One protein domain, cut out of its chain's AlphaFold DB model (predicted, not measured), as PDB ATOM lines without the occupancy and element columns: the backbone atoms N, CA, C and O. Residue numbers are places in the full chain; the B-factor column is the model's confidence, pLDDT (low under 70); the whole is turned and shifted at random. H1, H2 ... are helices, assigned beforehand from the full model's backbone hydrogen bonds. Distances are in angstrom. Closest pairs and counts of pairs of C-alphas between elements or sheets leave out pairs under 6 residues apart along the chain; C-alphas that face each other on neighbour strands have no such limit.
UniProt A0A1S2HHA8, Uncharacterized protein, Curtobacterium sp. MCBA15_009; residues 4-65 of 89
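AT A GLANCE: This is residues 4 to 65 of the 89 residues of an uncharacterized protein of Curtobacterium sp. MCBA15_009 (UniProt A0A1S2HHA8). A loose rod has two short helices, H1 and H2, about perpendicular at one end; the long helix H3 then runs on toward the other end, and the unnamed stretch 48 to 65 folds back beside it. Residues 46 to 53 stick out at the far end. The 62 printed residues, all helix in class, hold three named helices in the order H1, H2, H3 and no named strand. The radius of gyration of the C-alphas is 15.1 A, and the spans are 54 by 18 by 11 A.

IN THESE COORDINATES: H1, residues 4 to 10, begins at C-alpha 4 (212.058, 170.419, 159.112) and is 10.1 A long. H2, residues 17 to 23, is 9.8 A long. H3, residues 31 to 47, is 24.5 A long and ends at C-alpha 47 (209.232, 203.174, 192.011).

HOW THE PARTS SIT: H1 and H2 only just touch, only at the corner by their link, with 3 pairs of C-alphas within 8 A; the closest, of Ala 10 and Leu 18, are 6.0 A apart. Their lines are about perpendicular, at 82 degrees. H3 is apart from both. In H1, H2 and H3 every O i to N i+4 pair is within hydrogen-bond range.

THE WHOLE: The C-alphas farthest apart, of Asp 4 and Gly 51, are 54.2 A apart. The printed part has no cut, and both links are short. Only residue 65 has pLDDT under 70.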
ATOM      1  N   ASP A   4     211.271 169.177 158.991       79.19
ATOM      2  CA  ASP A   4     212.058 170.419 159.112       79.19
ATOM      3  C   ASP A   4     211.241 171.600 159.659       79.19
ATOM      4  O   ASP A   4     211.707 172.356 160.509       79.19
ATOM      5  N   ARG A   5     209.978 171.737 159.231       84.75
ATOM      6  CA  ARG A   5     209.149 172.889 159.611       84.75
ATOM      7  C   ARG A   5     208.796 172.889 161.097       84.75
ATOM      8  O   ARG A   5     208.893 173.937 161.728       84.75
ATOM      9  N   LEU A   6     208.394 171.744 161.653       87.38
ATOM     10  CA  LEU A   6     207.995 171.656 163.063       87.38
ATOM     11  C   LEU A   6     209.193 171.903 163.981       87.38
ATOM     12  O   LEU A   6     209.101 172.711 164.901       87.38
ATOM     13  N   LEU A   7     210.334 171.276 163.680       89.50
ATOM     14  CA  LEU A   7     211.580 171.484 164.419       89.50
ATOM     15  C   LEU A   7     212.045 172.943 164.338       89.50
ATOM     16  O   LEU A   7     212.440 173.531 165.345       89.50
ATOM     17  N   ARG A   8     211.940 173.570 163.160       89.12
ATOM     18  CA  ARG A   8     212.269 174.989 162.976       89.12
ATOM     19  C   ARG A   8     211.361 175.913 163.791       89.12
ATOM     20  O   ARG A   8     211.837 176.922 164.299       89.12
ATOM     21  N   VAL A   9     210.071 175.597 163.917       92.06
ATOM     22  CA  VAL A   9     209.141 176.370 164.760       92.06
ATOM     23  C   VAL A   9     209.464 176.159 166.238       92.06
ATOM     24  O   VAL A   9     209.659 177.132 166.963       92.06
ATOM     25  N   ALA A  10     209.613 174.907 166.668       92.00
ATOM     26  CA  ALA A  10     209.903 174.554 168.056       92.00
ATOM     27  C   ALA A  10     211.232 175.148 168.557       92.00
ATOM     28  O   ALA A  10     211.328 175.568 169.700       92.00
ATOM     29  N   THR A  11     212.247 175.272 167.701       92.88
ATOM     30  CA  THR A  11     213.539 175.895 168.058       92.88
ATOM     31  C   THR A  11     213.535 177.425 168.056       92.88
ATOM     32  O   THR A  11     214.556 178.028 168.400       92.88
ATOM     33  N   ARG A  12     212.429 178.065 167.656       92.00
ATOM     34  CA  ARG A  12     212.264 179.530 167.623       92.00
ATOM     35  C   ARG A  12     211.251 180.044 168.638       92.00
ATOM     36  O   ARG A  12     211.216 181.250 168.875       92.00
ATOM     37  N   GLU A  13     210.422 179.168 169.188       94.69
ATOM     38  CA  GLU A  13     209.328 179.538 170.075       94.69
ATOM     39  C   GLU A  13     209.693 179.275 171.546       94.69
ATOM     40  O   GLU A  13     209.858 178.113 171.912       94.69
ATOM     41  N   PRO A  14     209.805 180.317 172.397       94.81
ATOM     42  CA  PRO A  14     210.213 180.189 173.800       94.81
ATOM     43  C   PRO A  14     209.323 179.279 174.651       94.81
ATOM     44  O   PRO A  14     209.795 178.673 175.614       94.81
ATOM     45  N   SER A  15     208.048 179.145 174.273       95.75
ATOM     46  CA  SER A  15     207.113 178.234 174.942       95.75
ATOM     47  C   SER A  15     207.350 176.755 174.601       95.75
ATOM     48  O   SER A  15     206.714 175.876 175.179       95.75
ATOM     49  N   SER A  16     208.284 176.446 173.697       96.19
ATOM     50  CA  SER A  16     208.676 175.078 173.374       96.19
ATOM     51  C   SER A  16     209.727 174.537 174.340       96.19
ATOM     52  O   SER A  16     210.764 175.153 174.576       96.19
ATOM     53  N   VAL A  17     209.529 173.297 174.789       95.06
ATOM     54  CA  VAL A  17     210.537 172.538 175.547       95.06
ATOM     55  C   VAL A  17     211.850 172.408 174.764       95.06
ATOM     56  O   VAL A  17     212.929 172.491 175.345       95.06
ATOM     57  N   LEU A  18     211.778 172.261 173.434       94.81
ATOM     58  CA  LEU A  18     212.969 172.145 172.592       94.81
ATOM     59  C   LEU A  18     213.775 173.449 172.563       94.81
ATOM     60  O   LEU A  18     215.005 173.413 172.571       94.81
ATOM     61  N   TYR A  19     213.088 174.594 172.542       95.62
ATOM     62  CA  TYR A  19     213.741 175.891 172.681       95.62
ATOM     63  C   TYR A  19     214.445 175.991 174.032       95.62
ATOM     64  O   TYR A  19     215.634 176.302 174.060       95.62
ATOM     65  N   ALA A  20     213.738 175.684 175.124       95.00
ATOM     66  CA  ALA A  20     214.278 175.786 176.475       95.00
ATOM     67  C   ALA A  20     215.541 174.928 176.650       95.00
ATOM     68  O   ALA A  20     216.584 175.443 177.047       95.00
ATOM     69  N   ALA A  21     215.491 173.659 176.233       93.94
ATOM     70  CA  ALA A  21     216.643 172.761 176.285       93.94
ATOM     71  C   ALA A  21     217.835 173.290 175.469       93.94
ATOM     72  O   ALA A  21     218.969 173.289 175.945       93.94
ATOM     73  N   ARG A  22     217.587 173.796 174.252       93.62
ATOM     74  CA  ARG A  22     218.632 174.371 173.389       93.62
ATOM     75  C   ARG A  22     219.247 175.640 173.983       93.62
ATOM     76  O   ARG A  22     220.444 175.865 173.824       93.62
ATOM     77  N   ALA A  23     218.428 176.487 174.597       92.25
ATOM     78  CA  ALA A  23     218.847 177.759 175.170       92.25
ATOM     79  C   ALA A  23     219.443 177.618 176.583       92.25
ATOM     80  O   ALA A  23     219.879 178.615 177.155       92.25
ATOM     81  N   GLY A  24     219.463 176.404 177.149       91.94
ATOM     82  CA  GLY A  24     219.918 176.157 178.518       91.94
ATOM     83  C   GLY A  24     218.994 176.773 179.569       91.94
ATOM     84  O   GLY A  24     219.473 177.243 180.598       91.94
ATOM     85  N   TRP A  25     217.696 176.841 179.273       93.12
ATOM     86  CA  TRP A  25     216.677 177.351 180.182       93.12
ATOM     87  C   TRP A  25     216.171 176.241 181.099       93.12
ATOM     88  O   TRP A  25     215.973 175.113 180.649       93.12
ATOM     89  N   ASP A  26     215.881 176.587 182.351       93.44
ATOM     90  CA  ASP A  26     215.338 175.643 183.333       93.44
ATOM     91  C   ASP A  26     213.925 175.154 182.953       93.44
ATOM     92  O   ASP A  26     213.560 174.011 183.224       93.44
ATOM     93  N   PHE A  27     213.121 176.007 182.303       93.62
ATOM     94  CA  PHE A  27     211.768 175.689 181.826       93.62
ATOM     95  C   PHE A  27     211.329 176.615 180.670       93.62
ATOM     96  O   PHE A  27     211.834 177.735 180.549       93.62
ATOM     97  N   PRO A  28     210.395 176.177 179.796       95.81
ATOM     98  CA  PRO A  28     209.859 177.018 178.727       95.81
ATOM     99  C   PRO A  28     208.906 178.090 179.270       95.81
ATOM    100  O   PRO A  28     208.152 177.851 180.212       95.81
ATOM    101  N   VAL A  29     208.889 179.258 178.629       95.19
ATOM    102  CA  VAL A  29     207.995 180.378 178.980       95.19
ATOM    103  C   VAL A  29     207.451 181.049 177.725       95.19
ATOM    104  O   VAL A  29     208.084 181.020 176.674       95.19
ATOM    105  N   SER A  30     206.274 181.671 177.800       95.50
ATOM    106  CA  SER A  30     205.712 182.408 176.661       95.50
ATOM    107  C   SER A  30     206.378 183.775 176.477       95.50
ATOM    108  O   SER A  30     206.922 184.363 177.413       95.50
ATOM    109  N   ARG A  31     206.296 184.336 175.268       93.50
ATOM    110  CA  ARG A  31     206.808 185.689 174.979       93.50
ATOM    111  C   ARG A  31     206.112 186.764 175.814       93.50
ATOM    112  O   ARG A  31     206.757 187.707 176.258       93.50
ATOM    113  N   GLN A  32     204.810 186.603 176.036       95.44
ATOM    114  CA  GLN A  32     204.007 187.493 176.868       95.44
ATOM    115  C   GLN A  32     204.486 187.439 178.314       95.44
ATOM    116  O   GLN A  32     204.683 188.483 178.918       95.44
ATOM    117  N   TRP A  33     204.750 186.234 178.831       93.75
ATOM    118  CA  TRP A  33     205.301 186.065 180.170       93.75
ATOM    119  C   TRP A  33     206.636 186.800 180.316       93.75
ATOM    120  O   TRP A  33     206.819 187.527 181.287       93.75
ATOM    121  N   ILE A  34     207.533 186.683 179.327       92.44
ATOM    122  CA  ILE A  34     208.831 187.377 179.347       92.44
ATOM    123  C   ILE A  34     208.621 188.893 179.449       92.44
ATOM    124  O   ILE A  34     209.151 189.523 180.361       92.44
ATOM    125  N   ALA A  35     207.782 189.456 178.575       92.12
ATOM    126  CA  ALA A  35     207.496 190.889 178.554       92.12
ATOM    127  C   ALA A  35     206.829 191.390 179.849       92.12
ATOM    128  O   ALA A  35     207.157 192.470 180.336       92.12
ATOM    129  N   THR A  36     205.903 190.618 180.424       93.25
ATOM    130  CA  THR A  36     205.248 190.969 181.693       93.25
ATOM    131  C   THR A  36     206.242 190.968 182.845       93.25
ATOM    132  O   THR A  36     206.250 191.901 183.646       93.25
ATOM    133  N   THR A  37     207.109 189.961 182.907       90.44
ATOM    134  CA  THR A  37     208.160 189.882 183.919       90.44
ATOM    135  C   THR A  37     209.138 191.057 183.808       90.44
ATOM    136  O   THR A  37     209.421 191.712 184.810       90.44
ATOM    137  N   ASP A  38     209.578 191.392 182.590       88.25
ATOM    138  CA  ASP A  38     210.401 192.582 182.321       88.25
ATOM    139  C   ASP A  38     209.733 193.876 182.788       88.25
ATOM    140  O   ASP A  38     210.364 194.717 183.433       88.25
ATOM    141  N   PHE A  39     208.444 194.031 182.487       90.25
ATOM    142  CA  PHE A  39     207.680 195.203 182.888       90.25
ATOM    143  C   PHE A  39     207.578 195.336 184.412       90.25
ATOM    144  O   PHE A  39     207.771 196.428 184.944       90.25
ATOM    145  N   ILE A  40     207.308 194.235 185.117       88.62
ATOM    146  CA  ILE A  40     207.211 194.217 186.581       88.62
ATOM    147  C   ILE A  40     208.549 194.614 187.215       88.62
ATOM    148  O   ILE A  40     208.579 195.479 188.094       88.62
ATOM    149  N   ASP A  41     209.653 194.030 186.747       85.12
ATOM    150  CA  ASP A  41     210.992 194.345 187.252       85.12
ATOM    151  C   ASP A  41     211.326 195.834 187.041       85.12
ATOM    152  O   ASP A  41     211.815 196.506 187.957       85.12
ATOM    153  N   ALA A  42     211.012 196.379 185.860       85.88
ATOM    154  CA  ALA A  42     211.201 197.794 185.545       85.88
ATOM    155  C   ALA A  42     210.317 198.711 186.404       85.88
ATOM    156  O   ALA A  42     210.792 199.730 186.914       85.88
ATOM    157  N   PHE A  43     209.052 198.341 186.610       88.94
ATOM    158  CA  PHE A  43     208.114 199.089 187.443       88.94
ATOM    159  C   PHE A  43     208.603 199.183 188.892       88.94
ATOM    160  O   PHE A  43     208.645 200.276 189.462       88.94
ATOM    161  N   TYR A  44     209.038 198.066 189.482       86.31
ATOM    162  CA  TYR A  44     209.597 198.072 190.834       86.31
ATOM    163  C   TYR A  44     210.921 198.829 190.919       86.31
ATOM    164  O   TYR A  44     211.158 199.540 191.893       86.31
ATOM    165  N   ALA A  45     211.779 198.714 189.903       82.88
ATOM    166  CA  ALA A  45     213.033 199.455 189.847       82.88
ATOM    167  C   ALA A  45     212.820 200.977 189.801       82.88
ATOM    168  O   ALA A  45     213.578 201.705 190.440       82.88
ATOM    169  N   ALA A  46     211.810 201.448 189.065       84.69
ATOM    170  CA  ALA A  46     211.505 202.870 188.911       84.69
ATOM    171  C   ALA A  46     210.833 203.481 190.151       84.69
ATOM    172  O   ALA A  46     211.093 204.635 190.481       84.69
ATOM    173  N   ASN A  47     209.992 202.708 190.844       85.62
ATOM    174  CA  ASN A  47     209.232 203.174 192.011       85.62
ATOM    175  C   ASN A  47     209.912 202.857 193.353       85.62
ATOM    176  O   ASN A  47     209.351 203.111 194.420       85.62
ATOM    177  N   HIS A  48     211.117 202.288 193.324       83.00
ATOM    178  CA  HIS A  48     211.896 202.015 194.527       83.00
ATOM    179  C   HIS A  48     212.338 203.320 195.204       83.00
ATOM    180  O   HIS A  48     212.900 204.213 194.570       83.00
ATOM    181  N   SER A  49     212.116 203.422 196.518       79.94
ATOM    182  CA  SER A  49     212.585 204.541 197.336       79.94
ATOM    183  C   SER A  49     213.886 204.205 198.067       79.94
ATOM    184  O   SER A  49     214.100 203.093 198.561       79.94
ATOM    185  N   LYS A  50     214.775 205.199 198.177       75.88
ATOM    186  CA  LYS A  50     216.027 205.077 198.930       75.88
ATOM    187  C   LYS A  50     215.718 204.738 200.395       75.88
ATOM    188  O   LYS A  50     215.080 205.526 201.079       75.88
ATOM    189  N   GLY A  51     216.197 203.583 200.860       76.06
ATOM    190  CA  GLY A  51     215.968 203.079 202.223       76.06
ATOM    191  C   GLY A  51     215.003 201.893 202.308       76.06
ATOM    192  O   GLY A  51     215.005 201.196 203.317       76.06
ATOM    193  N   SER A  52     214.249 201.603 201.245       76.50
ATOM    194  CA  SER A  52     213.404 200.405 201.165       76.50
ATOM    195  C   SER A  52     214.178 199.221 200.567       76.50
ATOM    196  O   SER A  52     215.049 199.437 199.716       76.50
ATOM    197  N   PRO A  53     213.880 197.963 200.940       76.44
ATOM    198  CA  PRO A  53     214.419 196.801 200.242       76.44
ATOM    199  C   PRO A  53     214.014 196.839 198.765       76.44
ATOM    200  O   PRO A  53     212.833 196.968 198.442       76.44
ATOM    201  N   ARG A  54     214.988 196.739 197.853       76.00
ATOM    202  CA  ARG A  54     214.686 196.605 196.425       76.00
ATOM    203  C   ARG A  54     214.119 195.200 196.181       76.00
ATOM    204  O   ARG A  54     214.785 194.236 196.570       76.00
ATOM    205  N   PRO A  55     212.936 195.058 195.555       78.62
ATOM    206  CA  PRO A  55     212.407 193.746 195.204       78.62
ATOM    207  C   PRO A  55     213.412 192.991 194.333       78.62
ATOM    208  O   PRO A  55     214.019 193.573 193.428       78.62
ATOM    209  N   LYS A  56     213.623 191.705 194.634       79.38
ATOM    210  CA  LYS A  56     214.428 190.843 193.765       79.38
ATOM    211  C   LYS A  56     213.701 190.704 192.421       79.38
ATOM    212  O   LYS A  56     212.474 190.581 192.449       79.38
ATOM    213  N   PRO A  57     214.426 190.707 191.287       81.06
ATOM    214  CA  PRO A  57     213.825 190.414 189.993       81.06
ATOM    215  C   PRO A  57     213.057 189.095 190.041       81.06
ATOM    216  O   PRO A  57     213.457 188.170 190.763       81.06
ATOM    217  N   TYR A  58     211.964 189.006 189.289       82.00
ATOM    218  CA  TYR A  58     211.210 187.759 189.197       82.00
ATOM    219  C   TYR A  58     212.128 186.623 188.696       82.00
ATOM    220  O   TYR A  58     212.972 186.863 187.825       82.00
ATOM    221  N   PRO A  59     212.003 185.387 189.218       85.19
ATOM    222  CA  PRO A  59     212.853 184.277 188.801       85.19
ATOM    223  C   PRO A  59     212.712 184.015 187.300       85.19
ATOM    224  O   PRO A  59     211.607 183.826 186.790       85.19
ATOM    225  N   ARG A  60     213.846 183.991 186.594       88.25
ATOM    226  CA  ARG A  60     213.901 183.747 185.150       88.25
ATOM    227  C   ARG A  60     214.530 182.388 184.872       88.25
ATOM    228  O   ARG A  60     215.465 182.024 185.577       88.25
ATOM    229  N   PRO A  61     214.059 181.651 183.851       91.62
ATOM    230  CA  PRO A  61     214.608 180.337 183.535       91.62
ATOM    231  C   PRO A  61     215.978 180.404 182.852       91.62
ATOM    232  O   PRO A  61     216.620 179.377 182.682       91.62
ATOM    233  N   TRP A  62     216.434 181.588 182.432       87.75
ATOM    234  CA  TRP A  62     217.783 181.790 181.913       87.75
ATOM    235  C   TRP A  62     218.691 182.389 182.987       87.75
ATOM    236  O   TRP A  62     218.277 183.239 183.772       87.75
ATOM    237  N   ARG A  63     219.954 181.950 182.996       75.00
ATOM    238  CA  ARG A  63     220.926 182.280 184.052       75.00
ATOM    239  C   ARG A  63     221.260 183.765 184.149       75.00
ATOM    240  O   ARG A  63     221.561 184.250 185.234       75.00
ATOM    241  N   ASP A  64     221.235 184.465 183.022       70.75
ATOM    242  CA  ASP A  64     221.629 185.865 182.961       70.75
ATOM    243  C   ASP A  64     220.407 186.771 183.144       70.75
ATOM    244  O   ASP A  64     219.721 187.146 182.193       70.75
ATOM    245  N   ALA A  65     220.079 187.096 184.393       62.75
ATOM    246  CA  ALA A  65     218.911 187.912 184.723       62.75
ATOM    247  C   ALA A  65     219.033 189.387 184.271       62.75
ATOM    248  O   ALA A  65     218.238 190.214 184.716       62.75
TER     249      ALA A  65